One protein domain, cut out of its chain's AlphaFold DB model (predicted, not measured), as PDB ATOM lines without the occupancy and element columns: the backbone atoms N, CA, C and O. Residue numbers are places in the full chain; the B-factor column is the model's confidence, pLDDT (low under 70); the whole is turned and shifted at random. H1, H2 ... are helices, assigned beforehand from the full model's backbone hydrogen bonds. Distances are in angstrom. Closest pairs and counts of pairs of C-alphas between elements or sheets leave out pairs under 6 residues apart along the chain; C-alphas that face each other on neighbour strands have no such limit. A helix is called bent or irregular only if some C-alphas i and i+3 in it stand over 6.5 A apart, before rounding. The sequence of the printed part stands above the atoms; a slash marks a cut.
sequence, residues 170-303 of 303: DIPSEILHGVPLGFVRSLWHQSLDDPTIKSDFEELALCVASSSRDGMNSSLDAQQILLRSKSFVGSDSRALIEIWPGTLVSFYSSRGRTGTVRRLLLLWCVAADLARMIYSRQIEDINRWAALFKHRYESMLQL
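This is residues 170 to 303 of the 303 residues of an uncharacterized protein of Piedraia hortae CBS 480.64 (UniProt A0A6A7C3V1). Three long helices, H1, H5 and H6, run side by side with H5 in the middle and each neighbour reversed, while the bent helix H4 packs on H5, its first arm crossing H1 and H5 and its second arm folding into a hairpin with H5. Kinked H2 turns off the end of H1 and crosses H4b, and short H3 packs on H2. The printed part has 134 residues, with six named helices in the order H1 to H6 and no named strand: the class is all helix, its packing part aligned, part crossed, with both shallow and steeper tilts. The whole is compact, with a radius of gyration of the C-alphas of 15.1 A and spans of 42 by 28 by 27 A; residues 170 to 175 and 280 to 288 stick out.

Find C-alpha 172 at (178.028, 154.608, 121.130); from there H1, residues 172 to 193, runs 31.2 A. H2, residues 195 to 210, spans 23.3 A and is irregular, with C-alphas 199 and 202 8.0 A apart and a kink of 61 degrees near residue 202. H3 is residues 222 to 228, 9.8 A. H4, residues 234 to 254, was assigned as one helix by its hydrogen bonds but is bent, C-alphas 242 and 245 being 7.3 A apart: H4a is residues 234 to 242, 12.7 A, and H4b residues 245 to 254, 14.2 A. H5, residues 262 to 278, starts at C-alpha 262 (145.256, 148.940, 120.969) and runs 24.4 A. H6, residues 286 to 301, runs 22.4 A to C-alpha 301 at (157.365, 151.373, 112.229).

Start at H1, which touches H2 only at the corner, closest at the C-alphas of Leu 192 and Lys 198, 5.8 A. With residues 181 to 185 alone, H1 touches H4a at a steep tilt of 65 degrees, closest at the C-alphas of Leu 181 and Ser 237, 6.4 A. H1 touches H5 at a shallow tilt of 17 degrees, opposite ways, closest at the C-alphas of Pro 180 and Ala 275, 6.5 A. With residues 202 to 209 alone, H2 touches H3, closest at the C-alphas of Ala 205 and Ala 222, 4.8 A. With residues 204 to 208 alone, H2 touches H4b, about perpendicular at 74 degrees, closest at the C-alphas of Val 208 and Thr 247, 6.1 A. With residues 268 to 275 alone, H5 touches H4a at a steep tilt of 61 degrees, closest at the C-alphas of Ile 241 and Ala 272, 5.6 A. H4b and H5 form a helical hairpin at 29 degrees, H5 touching with residues 265 to 272 alone, closest at the C-alphas of Pro 245 and Trp 268, 5.4 A. H5 and H6 form another at 22 degrees, closest at the C-alphas of Val 270 and Met 300, 6.4 A. H1 and H6 are apart. Every O i to N i+4 pair is within hydrogen-bond range in H3, H4a, H4b, H5 and H6, against 17 of 18 in H1 and 10 of 12 in H2.

The C-alphas of Asp 170 and Gly 256 are the two farthest apart, 48.4 A. The printed part has no cut and ends at residue 303, the chain's last. The link from H2 to H3, 11 residues, is long. Look for low confidence, pLDDT under 70, at residues 170 to 180 and 217; the mean of the printed part is 84.5.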
ATOM      1  N   ASP A 170     182.864 156.685 119.171       49.69
ATOM      2  CA  ASP A 170     183.642 156.534 120.396       49.69
ATOM      3  C   ASP A 170     182.774 156.668 121.656       49.69
ATOM      4  O   ASP A 170     183.189 156.228 122.731       49.69
ATOM      5  N   ILE A 171     181.535 157.179 121.530       57.59
ATOM      6  CA  ILE A 171     180.511 157.162 122.595       57.59
ATOM      7  C   ILE A 171     179.190 156.480 122.175       57.59
ATOM      8  O   ILE A 171     178.085 156.995 122.357       57.59
ATOM      9  N   PRO A 172     179.226 155.258 121.650       50.41
ATOM     10  CA  PRO A 172     178.028 154.608 121.130       50.41
ATOM     11  C   PRO A 172     177.118 154.064 122.223       50.41
ATOM     12  O   PRO A 172     175.956 153.775 121.963       50.41
ATOM     13  N   SER A 173     177.593 153.978 123.464       48.19
ATOM     14  CA  SER A 173     176.717 153.820 124.617       48.19
ATOM     15  C   SER A 173     175.801 155.034 124.808       48.19
ATOM     16  O   SER A 173     174.677 154.850 125.255       48.19
ATOM     17  N   GLU A 174     176.195 156.257 124.427       52.19
ATOM     18  CA  GLU A 174     175.278 157.411 124.455       52.19
ATOM     19  C   GLU A 174     174.255 157.333 123.327       52.19
ATOM     20  O   GLU A 174     173.106 157.707 123.533       52.19
ATOM     21  N   ILE A 175     174.611 156.762 122.175       53.91
ATOM     22  CA  ILE A 175     173.639 156.460 121.116       53.91
ATOM     23  C   ILE A 175     172.683 155.355 121.583       53.91
ATOM     24  O   ILE A 175     171.467 155.507 121.501       53.91
ATOM     25  N   LEU A 176     173.208 154.263 122.140       53.12
ATOM     26  CA  LEU A 176     172.422 153.120 122.611       53.12
ATOM     27  C   LEU A 176     171.561 153.434 123.834       53.12
ATOM     28  O   LEU A 176     170.544 152.782 124.020       53.12
ATOM     29  N   HIS A 177     171.932 154.403 124.670       54.66
ATOM     30  CA  HIS A 177     171.090 154.868 125.773       54.66
ATOM     31  C   HIS A 177     170.188 156.026 125.346       54.66
ATOM     32  O   HIS A 177     169.007 156.036 125.681       54.66
ATOM     33  N   GLY A 178     170.714 156.985 124.593       63.06
ATOM     34  CA  GLY A 178     170.011 158.187 124.159       63.06
ATOM     35  C   GLY A 178     168.908 157.909 123.146       63.06
ATOM     36  O   GLY A 178     167.854 158.531 123.234       63.06
ATOM     37  N   VAL A 179     169.087 156.946 122.235       61.00
ATOM     38  CA  VAL A 179     168.052 156.590 121.251       61.00
ATOM     39  C   VAL A 179     166.837 155.933 121.925       61.00
ATOM     40  O   VAL A 179     165.727 156.424 121.718       61.00
ATOM     41  N   PRO A 180     166.980 154.907 122.791       64.00
ATOM     42  CA  PRO A 180     165.845 154.336 123.513       64.00
ATOM     43  C   PRO A 180     165.238 155.306 124.517       64.00
ATOM     44  O   PRO A 180     164.019 155.392 124.595       64.00
ATOM     45  N   LEU A 181     166.053 156.074 125.250       71.94
ATOM     46  CA  LEU A 181     165.543 157.079 126.189       71.94
ATOM     47  C   LEU A 181     164.782 158.190 125.467       71.94
ATOM     48  O   LEU A 181     163.707 158.584 125.911       71.94
ATOM     49  N   GLY A 182     165.307 158.669 124.339       76.81
ATOM     50  CA  GLY A 182     164.649 159.655 123.492       76.81
ATOM     51  C   GLY A 182     163.318 159.133 122.963       76.81
ATOM     52  O   GLY A 182     162.305 159.815 123.079       76.81
ATOM     53  N   PHE A 183     163.294 157.893 122.477       79.75
ATOM     54  CA  PHE A 183     162.072 157.257 121.999       79.75
ATOM     55  C   PHE A 183     161.037 157.031 123.111       79.75
ATOM     56  O   PHE A 183     159.886 157.428 122.941       79.75
ATOM     57  N   VAL A 184     161.427 156.466 124.261       85.88
ATOM     58  CA  VAL A 184     160.531 156.274 125.418       85.88
ATOM     59  C   VAL A 184     159.979 157.616 125.881       85.88
ATOM     60  O   VAL A 184     158.782 157.738 126.129       85.88
ATOM     61  N   ARG A 185     160.820 158.655 125.922       85.44
ATOM     62  CA  ARG A 185     160.387 160.013 126.244       85.44
ATOM     63  C   ARG A 185     159.375 160.527 125.223       85.44
ATOM     64  O   ARG A 185     158.346 161.055 125.631       85.44
ATOM     65  N   SER A 186     159.621 160.388 123.924       85.69
ATOM     66  CA  SER A 186     158.678 160.818 122.885       85.69
ATOM     67  C   SER A 186     157.349 160.063 122.954       85.69
ATOM     68  O   SER A 186     156.298 160.695 122.889       85.69
ATOM     69  N   LEU A 187     157.385 158.740 123.131       90.06
ATOM     70  CA  LEU A 187     156.191 157.904 123.274       90.06
ATOM     71  C   LEU A 187     155.401 158.266 124.538       90.06
ATOM     72  O   LEU A 187     154.173 158.322 124.512       90.06
ATOM     73  N   TRP A 188     156.099 158.574 125.629       93.12
ATOM     74  CA  TRP A 188     155.496 159.063 126.861       93.12
ATOM     75  C   TRP A 188     154.775 160.394 126.674       93.12
ATOM     76  O   TRP A 188     153.604 160.487 127.021       93.12
ATOM     77  N   HIS A 189     155.414 161.390 126.057       89.75
ATOM     78  CA  HIS A 189     154.754 162.673 125.793       89.75
ATOM     79  C   HIS A 189     153.515 162.497 124.907       89.75
ATOM     80  O   HIS A 189     152.461 163.025 125.238       89.75
ATOM     81  N   GLN A 190     153.602 161.671 123.857       89.50
ATOM     82  CA  GLN A 190     152.434 161.343 123.030       89.50
ATOM     83  C   GLN A 190     151.331 160.634 123.823       89.50
ATOM     84  O   GLN A 190     150.156 160.897 123.602       89.50
ATOM     85  N   SER A 191     151.695 159.767 124.773       93.25
ATOM     86  CA  SER A 191     150.724 159.104 125.647       93.25
ATOM     87  C   SER A 191     150.010 160.106 126.552       93.25
ATOM     88  O   SER A 191     148.812 159.984 126.749       93.25
ATOM     89  N   LEU A 192     150.713 161.110 127.084       91.50
ATOM     90  CA  LEU A 192     150.100 162.155 127.916       91.50
ATOM     91  C   LEU A 192     149.141 163.061 127.130       91.50
ATOM     92  O   LEU A 192     148.211 163.621 127.713       91.50
ATOM     93  N   ASP A 193     149.383 163.214 125.829       91.00
ATOM     94  CA  ASP A 193     148.544 164.005 124.932       91.00
ATOM     95  C   ASP A 193     147.360 163.199 124.359       91.00
ATOM     96  O   ASP A 193     146.408 163.797 123.851       91.00
ATOM     97  N   ASP A 194     147.370 161.865 124.474       93.38
ATOM     98  CA  ASP A 194     146.250 161.014 124.068       93.38
ATOM     99  C   ASP A 194     145.018 161.275 124.960       93.38
ATOM    100  O   ASP A 194     145.106 161.140 126.184       93.38
ATOM    101  N   PRO A 195     143.843 161.617 124.390       94.00
ATOM    102  CA  PRO A 195     142.655 161.941 125.179       94.00
ATOM    103  C   PRO A 195     142.180 160.807 126.095       94.00
ATOM    104  O   PRO A 195     141.669 161.078 127.182       94.00
ATOM    105  N   THR A 196     142.352 159.550 125.673       94.38
ATOM    106  CA  THR A 196     141.935 158.373 126.444       94.38
ATOM    107  C   THR A 196     142.834 158.217 127.660       94.38
ATOM    108  O   THR A 196     142.340 158.181 128.787       94.38
ATOM    109  N   ILE A 197     144.154 158.225 127.448       94.12
ATOM    110  CA  ILE A 197     145.129 158.165 128.544       94.12
ATOM    111  C   ILE A 197     144.944 159.347 129.484       94.12
ATOM    112  O   ILE A 197     144.909 159.155 130.693       94.12
ATOM    113  N   LYS A 198     144.785 160.560 128.950       94.19
ATOM    114  CA  LYS A 198     144.612 161.774 129.748       94.19
ATOM    115  C   LYS A 198     143.400 161.686 130.673       94.19
ATOM    116  O   LYS A 198     143.490 162.126 131.815       94.19
ATOM    117  N   SER A 199     142.293 161.111 130.199       95.75
ATOM    118  CA  SER A 199     141.091 160.910 131.017       95.75
ATOM    119  C   SER A 199     141.275 159.867 132.123       95.75
ATOM    120  O   SER A 199     140.657 159.981 133.174       95.75
ATOM    121  N   ASP A 200     142.156 158.889 131.906       96.19
ATOM    122  CA  ASP A 200     142.423 157.788 132.832       96.19
ATOM    123  C   ASP A 200     143.727 157.991 133.646       96.19
ATOM    124  O   ASP A 200     144.131 157.110 134.404       96.19
ATOM    125  N   PHE A 201     144.428 159.122 133.480       94.69
ATOM    126  CA  PHE A 201     145.841 159.251 133.861       94.69
ATOM    127  C   PHE A 201     146.088 159.106 135.366       94.69
ATOM    128  O   PHE A 201     147.049 158.452 135.773       94.69
ATOM    129  N   GLU A 202     145.217 159.683 136.192       94.62
ATOM    130  CA  GLU A 202     145.329 159.586 137.651       94.62
ATOM    131  C   GLU A 202     145.169 158.145 138.138       94.62
ATOM    132  O   GLU A 202     145.972 157.657 138.936       94.62
ATOM    133  N   GLU A 203     144.185 157.424 137.602       95.69
ATOM    134  CA  GLU A 203     143.960 156.020 137.941       95.69
ATOM    135  C   GLU A 203     145.101 155.132 137.436       95.69
ATOM    136  O   GLU A 203     145.560 154.246 138.157       95.69
ATOM    137  N   LEU A 204     145.621 155.406 136.237       94.69
ATOM    138  CA  LEU A 204     146.801 154.729 135.704       94.69
ATOM    139  C   LEU A 204     148.025 154.937 136.604       94.69
ATOM    140  O   LEU A 204     148.735 153.973 136.892       94.69
ATOM    141  N   ALA A 205     148.262 156.157 137.092       93.31
ATOM    142  CA  ALA A 205     149.360 156.443 138.015       93.31
ATOM    143  C   ALA A 205     149.217 155.663 139.336       93.31
ATOM    144  O   ALA A 205     150.200 155.109 139.837       93.31
ATOM    145  N   LEU A 206     147.996 155.542 139.867       92.25
ATOM    146  CA  LEU A 206     147.705 154.713 141.043       92.25
ATOM    147  C   LEU A 206     147.914 153.213 140.768       92.25
ATOM    148  O   LEU A 206     148.451 152.493 141.617       92.25
ATOM    149  N   CYS A 207     147.557 152.731 139.575       91.94
ATOM    150  CA  CYS A 207     147.837 151.357 139.158       91.94
ATOM    151  C   CYS A 207     149.344 151.075 139.082       91.94
ATOM    152  O   CYS A 207     149.786 150.011 139.514       91.94
ATOM    153  N   VAL A 208     150.156 152.026 138.604       88.69
ATOM    154  CA  VAL A 208     151.621 151.883 138.642       88.69
ATOM    155  C   VAL A 208     152.115 151.751 140.084       88.69
ATOM    156  O   VAL A 208     152.880 150.840 140.385       88.69
ATOM    157  N   ALA A 209     151.647 152.605 140.997       85.00
ATOM    158  CA  ALA A 209     152.108 152.587 142.386       85.00
ATOM    159  C   ALA A 209     151.713 151.320 143.165       85.00
ATOM    160  O   ALA A 209     152.434 150.935 144.089       85.00
ATOM    161  N   SER A 210     150.594 150.690 142.793       85.50
ATOM    162  CA  SER A 210     150.075 149.454 143.401       85.50
ATOM    163  C   SER A 210     150.585 148.167 142.747       85.50
ATOM    164  O   SER A 210     150.357 147.081 143.279       85.50
ATOM    165  N   SER A 211     151.284 148.264 141.615       83.19
ATOM    166  CA  SER A 211     151.844 147.100 140.929       83.19
ATOM    167  C   SER A 211     152.967 146.456 141.746       83.19
ATOM    168  O   SER A 211     153.727 147.141 142.439       83.19
ATOM    169  N   SER A 212     153.085 145.123 141.654       79.75
ATOM    170  CA  SER A 212     154.183 144.402 142.306       79.75
ATOM    171  C   SER A 212     155.529 144.908 141.790       79.75
ATOM    172  O   SER A 212     155.718 145.100 140.589       79.75
ATOM    173  N   ARG A 213     156.458 145.121 142.723       79.25
ATOM    174  CA  ARG A 213     157.818 145.609 142.454       79.25
ATOM    175  C   ARG A 213     158.840 144.475 142.398       79.25
ATOM    176  O   ARG A 213     160.031 144.740 142.235       79.25
ATOM    177  N   ASP A 214     158.395 143.232 142.559       79.38
ATOM    178  CA  ASP A 214     159.283 142.078 142.617       79.38
ATOM    179  C   ASP A 214     160.067 141.935 141.309       79.38
ATOM    180  O   ASP A 214     159.505 141.825 140.220       79.38
ATOM    181  N   GLY A 215     161.396 141.959 141.425       72.31
ATOM    182  CA  GLY A 215     162.309 141.844 140.289       72.31
ATOM    183  C   GLY A 215     162.548 143.136 139.499       72.31
ATOM    184  O   GLY A 215     163.302 143.096 138.525       72.31
ATOM    185  N   MET A 216     161.974 144.276 139.901       72.81
ATOM    186  CA  MET A 216     162.244 145.572 139.261       72.81
ATOM    187  C   MET A 216     163.488 146.249 139.846       72.81
ATOM    188  O   MET A 216     163.742 146.196 141.048       72.81
ATOM    189  N   ASN A 217     164.264 146.927 138.992       67.62
ATOM    190  CA  ASN A 217     165.497 147.607 139.416       67.62
ATOM    191  C   ASN A 217     165.249 149.027 139.951       67.62
ATOM    192  O   ASN A 217     166.122 149.606 140.597       67.62
ATOM    193  N   SER A 218     164.084 149.606 139.665       70.00
ATOM    194  CA  SER A 218     163.690 150.943 140.107       70.00
ATOM    195  C   SER A 218     162.172 151.059 140.156       70.00
ATOM    196  O   SER A 218     161.486 150.462 139.332       70.00
ATOM    197  N   SER A 219     161.647 151.850 141.092       73.75
ATOM    198  CA  SER A 219     160.207 152.067 141.247       73.75
ATOM    199  C   SER A 219     159.842 153.518 140.970       73.75
ATOM    200  O   SER A 219     160.487 154.414 141.518       73.75
ATOM    201  N   LEU A 220     158.779 153.730 140.199       81.69
ATOM    202  CA  LEU A 220     158.112 155.024 140.098       81.69
ATOM    203  C   LEU A 220     156.962 155.079 141.097       81.69
ATOM    204  O   LEU A 220     156.165 154.147 141.204       81.69
ATOM    205  N   ASP A 221     156.885 156.183 141.823       84.94
ATOM    206  CA  ASP A 221     155.744 156.500 142.672       84.94
ATOM    207  C   ASP A 221     154.641 157.211 141.851       84.94
ATOM    208  O   ASP A 221     154.919 157.866 140.843       84.94
ATOM    209  N   ALA A 222     153.374 157.081 142.261       86.31
ATOM    210  CA  ALA A 222     152.256 157.761 141.604       86.31
ATOM    211  C   ALA A 222     152.449 159.286 141.582       86.31
ATOM    212  O   ALA A 222     152.249 159.921 140.552       86.31
ATOM    213  N   GLN A 223     152.886 159.878 142.691       84.88
ATOM    214  CA  GLN A 223     153.170 161.301 142.815       84.88
ATOM    215  C   GLN A 223     154.320 161.725 141.891       84.88
ATOM    216  O   GLN A 223     154.209 162.755 141.225       84.88
ATOM    217  N   GLN A 224     155.387 160.932 141.769       84.88
ATOM    218  CA  GLN A 224     156.429 161.138 140.759       84.88
ATOM    219  C   GLN A 224     155.861 161.142 139.337       84.88
ATOM    220  O   GLN A 224     156.193 162.037 138.561       84.88
ATOM    221  N   ILE A 225     154.986 160.197 138.992       87.00
ATOM    222  CA  ILE A 225     154.364 160.150 137.662       87.00
ATOM    223  C   ILE A 225     153.487 161.380 137.432       87.00
ATOM    224  O   ILE A 225     153.627 162.045 136.409       87.00
ATOM    225  N   LEU A 226     152.641 161.738 138.393       86.94
ATOM    226  CA  LEU A 226     151.719 162.865 138.273       86.94
ATOM    227  C   LEU A 226     152.455 164.209 138.180       86.94
ATOM    228  O   LEU A 226     152.172 165.008 137.288       86.94
ATOM    229  N   LEU A 227     153.431 164.448 139.059       84.69
ATOM    230  CA  LEU A 227     154.112 165.742 139.173       84.69
ATOM    231  C   LEU A 227     155.277 165.907 138.195       84.69
ATOM    232  O   LEU A 227     155.592 167.029 137.798       84.69
ATOM    233  N   ARG A 228     155.951 164.812 137.827       82.38
ATOM    234  CA  ARG A 228     157.195 164.846 137.039       82.38
ATOM    235  C   ARG A 228     157.084 164.167 135.682       82.38
ATOM    236  O   ARG A 228     158.103 164.023 135.010       82.38
ATOM    237  N   SER A 229     155.876 163.836 135.226       80.00
ATOM    238  CA  SER A 229     155.632 163.232 133.907       80.00
ATOM    239  C   SER A 229     156.380 163.929 132.761       80.00
ATOM    240  O   SER A 229     156.877 163.262 131.862       80.00
ATOM    241  N   LYS A 230     156.547 165.255 132.786       83.25
ATOM    242  CA  LYS A 230     157.242 166.003 131.714       83.25
ATOM    243  C   LYS A 230     158.761 166.142 131.898       83.25
ATOM    244  O   LYS A 230     159.447 166.631 130.999       83.25
ATOM    245  N   SER A 231     159.299 165.739 133.048       82.69
ATOM    246  CA  SER A 231     160.692 165.977 133.459       82.69
ATOM    247  C   SER A 231     161.444 164.706 133.856       82.69
ATOM    248  O   SER A 231     162.426 164.768 134.598       82.69
ATOM    249  N   PHE A 232     161.006 163.553 133.346       82.19
ATOM    250  CA  PHE A 232     161.696 162.281 133.547       82.19
ATOM    251  C   PHE A 232     163.143 162.324 133.054       82.19
ATOM    252  O   PHE A 232     163.435 162.768 131.938       82.19
ATOM    253  N   VAL A 233     164.043 161.837 133.908       81.75
ATOM    254  CA  VAL A 233     165.450 161.604 133.570       81.75
ATOM    255  C   VAL A 233     165.653 160.174 133.052       81.75
ATOM    256  O   VAL A 233     164.698 159.409 132.886       81.75
ATOM    257  N   GLY A 234     166.903 159.792 132.769       78.75
ATOM    258  CA  GLY A 234     167.230 158.473 132.219       78.75
ATOM    259  C   GLY A 234     166.754 157.304 133.089       78.75
ATOM    260  O   GLY A 234     166.159 156.357 132.581       78.75
ATOM    261  N   SER A 235     166.953 157.393 134.408       80.56
ATOM    262  CA  SER A 235     166.468 156.382 135.358       80.56
ATOM    263  C   SER A 235     164.943 156.286 135.377       80.56
ATOM    264  O   SER A 235     164.408 155.181 135.375       80.56
ATOM    265  N   ASP A 236     164.246 157.423 135.332       85.94
ATOM    266  CA  ASP A 236     162.780 157.470 135.370       85.94
ATOM    267  C   ASP A 236     162.189 156.832 134.110       85.94
ATOM    268  O   ASP A 236     161.277 156.018 134.185       85.94
ATOM    269  N   SER A 237     162.759 157.145 132.945       85.19
ATOM    270  CA  SER A 237     162.334 156.573 131.661       85.19
ATOM    271  C   SER A 237     162.568 155.061 131.606       85.19
ATOM    272  O   SER A 237     161.764 154.326 131.035       85.19
ATOM    273  N   ARG A 238     163.649 154.577 132.231       83.62
ATOM    274  CA  ARG A 238     163.909 153.143 132.374       83.62
ATOM    275  C   ARG A 238     162.880 152.468 133.284       83.62
ATOM    276  O   ARG A 238     162.330 151.437 132.918       83.62
ATOM    277  N   ALA A 239     162.600 153.050 134.445       86.69
ATOM    278  CA  ALA A 239     161.574 152.533 135.345       86.69
ATOM    279  C   ALA A 239     160.197 152.513 134.660       86.69
ATOM    280  O   ALA A 239     159.451 151.544 134.764       86.69
ATOM    281  N   LEU A 240     159.896 153.569 133.898       89.81
ATOM    282  CA  LEU A 240     158.659 153.706 133.147       89.81
ATOM    283  C   LEU A 240     158.498 152.587 132.120       89.81
ATOM    284  O   LEU A 240     157.448 151.956 132.082       89.81
ATOM    285  N   ILE A 241     159.520 152.312 131.304       89.75
ATOM    286  CA  ILE A 241     159.409 151.288 130.258       89.75
ATOM    287  C   ILE A 241     159.279 149.864 130.828       89.75
ATOM    288  O   ILE A 241     158.682 149.008 130.180       89.75
ATOM    289  N   GLU A 242     159.789 149.617 132.041       87.38
ATOM    290  CA  GLU A 242     159.648 148.333 132.742       87.38
ATOM    291  C   GLU A 242     158.212 148.107 133.261       87.38
ATOM    292  O   GLU A 242     157.712 146.984 133.191       87.38
ATOM    293  N   ILE A 243     157.526 149.153 133.742       89.56
ATOM    294  CA  ILE A 243     156.222 149.017 134.422       89.56
ATOM    295  C   ILE A 243     155.015 149.395 133.552       89.56
ATOM    296  O   ILE A 243     153.967 148.751 133.604       89.56
ATOM    297  N   TRP A 244     155.153 150.429 132.724       92.06
ATOM    298  CA  TRP A 244     154.032 151.086 132.056       92.06
ATOM    299  C   TRP A 244     153.262 150.196 131.069       92.06
ATOM    300  O   TRP A 244     152.030 150.206 131.122       92.06
ATOM    301  N   PRO A 245     153.908 149.374 130.214       92.69
ATOM    302  CA  PRO A 245     153.178 148.483 129.312       92.69
ATOM    303  C   PRO A 245     152.279 147.497 130.070       92.69
ATOM    304  O   PRO A 245     151.128 147.295 129.688       92.69
ATOM    305  N   GLY A 246     152.780 146.921 131.170       91.50
ATOM    306  CA  GLY A 246     152.012 146.010 132.020       91.50
ATOM    307  C   GLY A 246     150.812 146.703 132.662       91.50
ATOM    308  O   GLY A 246     149.701 146.169 132.623       91.50
ATOM    309  N   THR A 247     151.012 147.926 133.164       93.25
ATOM    310  CA  THR A 247     149.931 148.756 133.711       93.25
ATOM    311  C   THR A 247     148.849 149.021 132.676       93.25
ATOM    312  O   THR A 247     147.676 148.780 132.955       93.25
ATOM    313  N   LEU A 248     149.218 149.474 131.474       94.44
ATOM    314  CA  LEU A 248     148.245 149.769 130.425       94.44
ATOM    315  C   LEU A 248     147.454 148.515 130.027       94.44
ATOM    316  O   LEU A 248     146.228 148.573 129.915       94.44
ATOM    317  N   VAL A 249     148.132 147.376 129.835       94.00
ATOM    318  CA  VAL A 249     147.471 146.110 129.483       94.00
ATOM    319  C   VAL A 249     146.478 145.713 130.570       94.00
ATOM    320  O   VAL A 249     145.319 145.452 130.255       94.00
ATOM    321  N   SER A 250     146.896 145.705 131.836       93.94
ATOM    322  CA  SER A 250     146.036 145.330 132.964       93.94
ATOM    323  C   SER A 250     144.830 146.269 133.102       93.94
ATOM    324  O   SER A 250     143.675 145.828 133.126       93.94
ATOM    325  N   PHE A 251     145.084 147.580 133.093       95.75
ATOM    326  CA  PHE A 251     144.065 148.607 133.284       95.75
ATOM    327  C   PHE A 251     143.002 148.575 132.181       95.75
ATOM    328  O   PHE A 251     141.807 148.495 132.466       95.75
ATOM    329  N   TYR A 252     143.409 148.568 130.910       96.25
ATOM    330  CA  TYR A 252     142.454 148.585 129.803       96.25
ATOM    331  C   TYR A 252     141.781 147.229 129.560       96.25
ATOM    332  O   TYR A 252     140.627 147.208 129.123       96.25
ATOM    333  N   SER A 253     142.439 146.108 129.886       95.06
ATOM    334  CA  SER A 253     141.827 144.770 129.806       95.06
ATOM    335  C   SER A 253     140.729 144.582 130.841       95.06
ATOM    336  O   SER A 253     139.638 144.145 130.482       95.06
ATOM    337  N   SER A 254     140.962 144.991 132.094       95.94
ATOM    338  CA  SER A 254     139.952 144.885 133.162       95.94
ATOM    339  C   SER A 254     138.678 145.691 132.876       95.94
ATOM    340  O   SER A 254     137.613 145.379 133.402       95.94
ATOM    341  N   ARG A 255     138.768 146.698 131.998       95.75
ATOM    342  CA  ARG A 255     137.657 147.572 131.597       95.75
ATOM    343  C   ARG A 255     137.059 147.239 130.232       95.75
ATOM    344  O   ARG A 255     136.186 147.969 129.773       95.75
ATOM    345  N   GLY A 256     137.549 146.206 129.543       95.44
ATOM    346  CA  GLY A 256     137.100 145.877 128.185       95.44
ATOM    347  C   GLY A 256     137.385 146.973 127.146       95.44
ATOM    348  O   GLY A 256     136.722 147.032 126.116       95.44
ATOM    349  N   ARG A 257     138.363 147.856 127.403       95.38
ATOM    350  CA  ARG A 257     138.698 149.032 126.572       95.38
ATOM    351  C   ARG A 257     139.994 148.860 125.767       95.38
ATOM    352  O   ARG A 257     140.529 149.827 125.232       95.38
ATOM    353  N   THR A 258     140.504 147.634 125.644       93.00
ATOM    354  CA  THR A 258     141.749 147.340 124.904       93.00
ATOM    355  C   THR A 258     141.680 147.733 123.434       93.00
ATOM    356  O   THR A 258     142.697 148.126 122.872       93.00
ATOM    357  N   GLY A 259     140.494 147.680 122.817       93.25
ATOM    358  CA  GLY A 259     140.287 148.114 121.435       93.25
ATOM    359  C   GLY A 259     140.630 149.591 121.217       93.25
ATOM    360  O   GLY A 259     141.326 149.913 120.257       93.25
ATOM    361  N   THR A 260     140.218 150.465 122.140       91.12
ATOM    362  CA  THR A 260     140.392 151.925 122.046       91.12
ATOM    363  C   THR A 260     141.859 152.341 122.083       91.12
ATOM    364  O   THR A 260     142.267 153.241 121.359       91.12
ATOM    365  N   VAL A 261     142.671 151.650 122.883       92.88
ATOM    366  CA  VAL A 261     144.098 151.962 123.075       92.88
ATOM    367  C   VAL A 261     145.030 150.955 122.398       92.88
ATOM    368  O   VAL A 261     146.231 150.951 122.658       92.88
ATOM    369  N   ARG A 262     144.509 150.082 121.525       93.50
ATOM    370  CA  ARG A 262     145.256 148.940 120.969       93.50
ATOM    371  C   ARG A 262     146.583 149.349 120.339       93.50
ATOM    372  O   ARG A 262     147.599 148.707 120.580       93.50
ATOM    373  N   ARG A 263     146.575 150.413 119.531       92.19
ATOM    374  CA  ARG A 263     147.775 150.907 118.844       92.19
ATOM    375  C   ARG A 263     148.831 151.379 119.843       92.19
ATOM    376  O   ARG A 263     149.986 150.980 119.747       92.19
ATOM    377  N   LEU A 264     148.415 152.168 120.832       91.94
ATOM    378  CA  LEU A 264     149.297 152.688 121.871       91.94
ATOM    379  C   LEU A 264     149.865 151.565 122.752       91.94
ATOM    380  O   LEU A 264     151.060 151.553 123.032       91.94
ATOM    381  N   LEU A 265     149.034 150.584 123.121       92.75
ATOM    382  CA  LEU A 265     149.460 149.377 123.834       92.75
ATOM    383  C   LEU A 265     150.553 148.627 123.071       92.75
ATOM    384  O   LEU A 265     151.593 148.308 123.640       92.75
ATOM    385  N   LEU A 266     150.338 148.379 121.775       92.50
ATOM    386  CA  LEU A 266     151.316 147.689 120.937       92.50
ATOM    387  C   LEU A 266     152.633 148.469 120.849       92.50
ATOM    388  O   LEU A 266     153.693 147.861 120.983       92.50
ATOM    389  N   LEU A 267     152.577 149.796 120.698       92.50
ATOM    390  CA  LEU A 267     153.772 150.645 120.695       92.50
ATOM    391  C   LEU A 267     154.561 150.512 122.002       92.50
ATOM    392  O   LEU A 267     155.772 150.307 121.957       92.50
ATOM    393  N   TRP A 268     153.894 150.558 123.157       93.56
ATOM    394  CA  TRP A 268     154.543 150.386 124.461       93.56
ATOM    395  C   TRP A 268     155.121 148.986 124.674       93.56
ATOM    396  O   TRP A 268     156.224 148.856 125.202       93.56
ATOM    397  N   CYS A 269     154.427 147.936 124.234       91.94
ATOM    398  CA  CYS A 269     154.948 146.573 124.307       91.94
ATOM    399  C   CYS A 269     156.201 146.400 123.439       91.94
ATOM    400  O   CYS A 269     157.196 145.848 123.906       91.94
ATOM    401  N   VAL A 270     156.186 146.907 122.202       90.88
ATOM    402  CA  VAL A 270     157.353 146.847 121.310       90.88
ATOM    403  C   VAL A 270     158.505 147.692 121.858       90.88
ATOM    404  O   VAL A 270     159.654 147.250 121.835       90.88
ATOM    405  N   ALA A 271     158.205 148.865 122.418       89.31
ATOM    406  CA  ALA A 271     159.181 149.715 123.091       89.31
ATOM    407  C   ALA A 271     159.897 148.980 124.232       89.31
ATOM    408  O   ALA A 271     161.123 149.035 124.333       89.31
ATOM    409  N   ALA A 272     159.144 148.261 125.066       89.81
ATOM    410  CA  ALA A 272     159.701 147.503 126.179       89.81
ATOM    411  C   ALA A 272     160.515 146.296 125.718       89.81
ATOM    412  O   ALA A 272     161.583 146.035 126.272       89.81
ATOM    413  N   ASP A 273     160.077 145.618 124.658       88.81
ATOM    414  CA  ASP A 273     160.845 144.547 124.027       88.81
ATOM    415  C   ASP A 273     162.200 145.054 123.513       88.81
ATOM    416  O   ASP A 273     163.238 144.462 123.813       88.81
ATOM    417  N   LEU A 274     162.211 146.180 122.794       87.12
ATOM    418  CA  LEU A 274     163.439 146.799 122.291       87.12
ATOM    419  C   LEU A 274     164.348 147.258 123.437       87.12
ATOM    420  O   LEU A 274     165.545 146.973 123.418       87.12
ATOM    421  N   ALA A 275     163.794 147.910 124.464       84.50
ATOM    422  CA  ALA A 275     164.554 148.328 125.640       84.50
ATOM    423  C   ALA A 275     165.189 147.127 126.355       84.50
ATOM    424  O   ALA A 275     166.382 147.149 126.662       84.50
ATOM    425  N   ARG A 276     164.435 146.039 126.552       85.56
ATOM    426  CA  ARG A 276     164.942 144.787 127.131       85.56
ATOM    427  C   ARG A 276     166.085 144.205 126.303       85.56
ATOM    428  O   ARG A 276     167.078 143.757 126.872       85.56
ATOM    429  N   MET A 277     165.962 144.210 124.974       86.12
ATOM    430  CA  MET A 277     167.015 143.723 124.081       86.12
ATOM    431  C   MET A 277     168.298 144.549 124.187       86.12
ATOM    432  O   MET A 277     169.378 143.963 124.196       86.12
ATOM    433  N   ILE A 278     168.184 145.875 124.300       81.94
ATOM    434  CA  ILE A 278     169.324 146.800 124.418       81.94
ATOM    435  C   ILE A 278     169.994 146.688 125.787       81.94
ATOM    436  O   ILE A 278     171.219 146.691 125.877       81.94
ATOM    437  N   TYR A 279     169.208 146.551 126.855       76.38
ATOM    438  CA  TYR A 279     169.726 146.430 128.217       76.38
ATOM    439  C   TYR A 279     170.126 145.001 128.609       76.38
ATOM    440  O   TYR A 279     170.545 144.781 129.752       76.38
ATOM    441  N   SER A 280     170.028 144.032 127.692       78.69
ATOM    442  CA  SER A 280     170.482 142.668 127.950       78.69
ATOM    443  C   SER A 280     171.985 142.651 128.222       78.69
ATOM    444  O   SER A 280     172.791 143.091 127.407       78.69
ATOM    445  N   ARG A 281     172.379 142.105 129.378       75.25
ATOM    446  CA  ARG A 281     173.797 141.984 129.769       75.25
ATOM    447  C   ARG A 281     174.521 140.844 129.056       75.25
ATOM    448  O   ARG A 281     175.741 140.751 129.147       75.25
ATOM    449  N   GLN A 282     173.770 139.956 128.413       76.06
ATOM    450  CA  GLN A 282     174.284 138.777 127.732       76.06
ATOM    451  C   GLN A 282     173.594 138.652 126.376       76.06
ATOM    452  O   GLN A 282     172.369 138.751 126.273       76.06
ATOM    453  N   ILE A 283     174.397 138.465 125.334       80.31
ATOM    454  CA  ILE A 283     173.941 138.184 123.976       80.31
ATOM    455  C   ILE A 283     174.695 136.934 123.543       80.31
ATOM    456  O   ILE A 283     175.900 136.985 123.314       80.31
ATOM    457  N   GLU A 284     173.993 135.805 123.507       84.56
ATOM    458  CA  GLU A 284     174.581 134.506 123.151       84.56
ATOM    459  C   GLU A 284     174.930 134.432 121.661       84.56
ATOM    460  O   GLU A 284     175.973 133.905 121.286       84.56
ATOM    461  N   ASP A 285     174.068 135.006 120.816       85.88
ATOM    462  CA  ASP A 285     174.227 135.061 119.365       85.88
ATOM    463  C   ASP A 285     173.886 136.469 118.867       85.88
ATOM    464  O   ASP A 285     172.727 136.900 118.882       85.88
ATOM    465  N   ILE A 286     174.917 137.191 118.428       83.69
ATOM    466  CA  ILE A 286     174.796 138.574 117.965       83.69
ATOM    467  C   ILE A 286     174.005 138.697 116.661       83.69
ATOM    468  O   ILE A 286     173.263 139.662 116.490       83.69
ATOM    469  N   ASN A 287     174.097 137.714 115.764       86.50
ATOM    470  CA  ASN A 287     173.386 137.748 114.488       86.50
ATOM    471  C   ASN A 287     171.895 137.516 114.716       86.50
ATOM    472  O   ASN A 287     171.055 138.248 114.190       86.50
ATOM    473  N   ARG A 288     171.563 136.539 115.567       88.06
ATOM    474  CA  ARG A 288     170.179 136.284 115.972       88.06
ATOM    475  C   ARG A 288     169.587 137.474 116.721       88.06
ATOM    476  O   ARG A 288     168.445 137.848 116.455       88.06
ATOM    477  N   TRP A 289     170.346 138.079 117.636       89.88
ATOM    478  CA  TRP A 289     169.917 139.284 118.347       89.88
ATOM    479  C   TRP A 289     169.662 140.443 117.378       89.88
ATOM    480  O   TRP A 289     168.597 141.051 117.445       89.88
ATOM    481  N   ALA A 290     170.576 140.702 116.436       81.81
ATOM    482  CA  ALA A 290     170.443 141.781 115.459       81.81
ATOM    483  C   ALA A 290     169.236 141.571 114.532       81.81
ATOM    484  O   ALA A 290     168.457 142.501 114.314       81.81
ATOM    485  N   ALA A 291     169.026 140.342 114.047       88.31
ATOM    486  CA  ALA A 291     167.865 139.991 113.233       88.31
ATOM    487  C   ALA A 291     166.548 140.194 114.000       88.31
ATOM    488  O   ALA A 291     165.607 140.792 113.476       88.31
ATOM    489  N   LEU A 292     166.491 139.750 115.262       90.62
ATOM    490  CA  LEU A 292     165.318 139.942 116.114       90.62
ATOM    491  C   LEU A 292     165.074 141.429 116.413       90.62
ATOM    492  O   LEU A 292     163.927 141.875 116.379       90.62
ATOM    493  N   PHE A 293     166.137 142.195 116.664       87.06
ATOM    494  CA  PHE A 293     166.053 143.623 116.952       87.06
ATOM    495  C   PHE A 293     165.505 144.379 115.742       87.06
ATOM    496  O   PHE A 293     164.526 145.115 115.871       87.06
ATOM    497  N   LYS A 294     166.071 144.128 114.552       86.69
ATOM    498  CA  LYS A 294     165.609 144.699 113.279       86.69
ATOM    499  C   LYS A 294     164.142 144.362 113.032       86.69
ATOM    500  O   LYS A 294     163.349 145.264 112.789       86.69
ATOM    501  N   HIS A 295     163.755 143.098 113.197       90.06
ATOM    502  CA  HIS A 295     162.371 142.663 113.019       90.06
ATOM    503  C   HIS A 295     161.390 143.366 113.979       90.06
ATOM    504  O   HIS A 295     160.318 143.816 113.563       90.06
ATOM    505  N   ARG A 296     161.745 143.495 115.264       87.62
ATOM    506  CA  ARG A 296     160.923 144.202 116.264       87.62
ATOM    507  C   ARG A 296     160.820 145.695 115.966       87.62
ATOM    508  O   ARG A 296     159.730 146.255 116.041       87.62
ATOM    509  N   TYR A 297     161.926 146.317 115.571       83.00
ATOM    510  CA  TYR A 297     161.960 147.721 115.184       83.00
ATOM    511  C   TYR A 297     161.118 147.993 113.927       83.00
ATOM    512  O   TYR A 297     160.314 148.917 113.914       83.00
ATOM    513  N   GLU A 298     161.222 147.155 112.895       85.38
ATOM    514  CA  GLU A 298     160.400 147.271 111.684       85.38
ATOM    515  C   GLU A 298     158.909 147.076 111.977       85.38
ATOM    516  O   GLU A 298     158.082 147.801 111.427       85.38
ATOM    517  N   SER A 299     158.564 146.161 112.888       82.94
ATOM    518  CA  SER A 299     157.182 145.986 113.352       82.94
ATOM    519  C   SER A 299     156.651 147.254 114.025       82.94
ATOM    520  O   SER A 299     155.507 147.632 113.800       82.94
ATOM    521  N   MET A 300     157.489 147.951 114.802       83.19
ATOM    522  CA  MET A 300     157.140 149.233 115.422       83.19
ATOM    523  C   MET A 300     156.803 150.310 114.387       83.19
ATOM    524  O   MET A 300     155.865 151.071 114.582       83.19
ATOM    525  N   LEU A 301     157.561 150.374 113.287       78.69
ATOM    526  CA  LEU A 301     157.365 151.373 112.229       78.69
ATOM    527  C   LEU A 301     156.070 151.166 111.429       78.69
ATOM    528  O   LEU A 301     155.639 152.074 110.723       78.69
ATOM    529  N   GLN A 302     155.483 149.972 111.503       82.75
ATOM    530  CA  GLN A 302     154.222 149.638 110.842       82.75
ATOM    531  C   GLN A 302     152.995 149.933 111.715       82.75
ATOM    532  O   GLN A 302     151.875 149.866 111.205       82.75
ATOM    533  N   LEU A 303     153.196 150.227 113.008       80.25
ATOM    534  CA  LEU A 303     152.121 150.524 113.953       80.25
ATOM    535  C   LEU A 303     151.589 151.934 113.781       80.25
ATOM    536  O   LEU A 303     150.351 152.040 113.788       80.25
TER     537      LEU A 303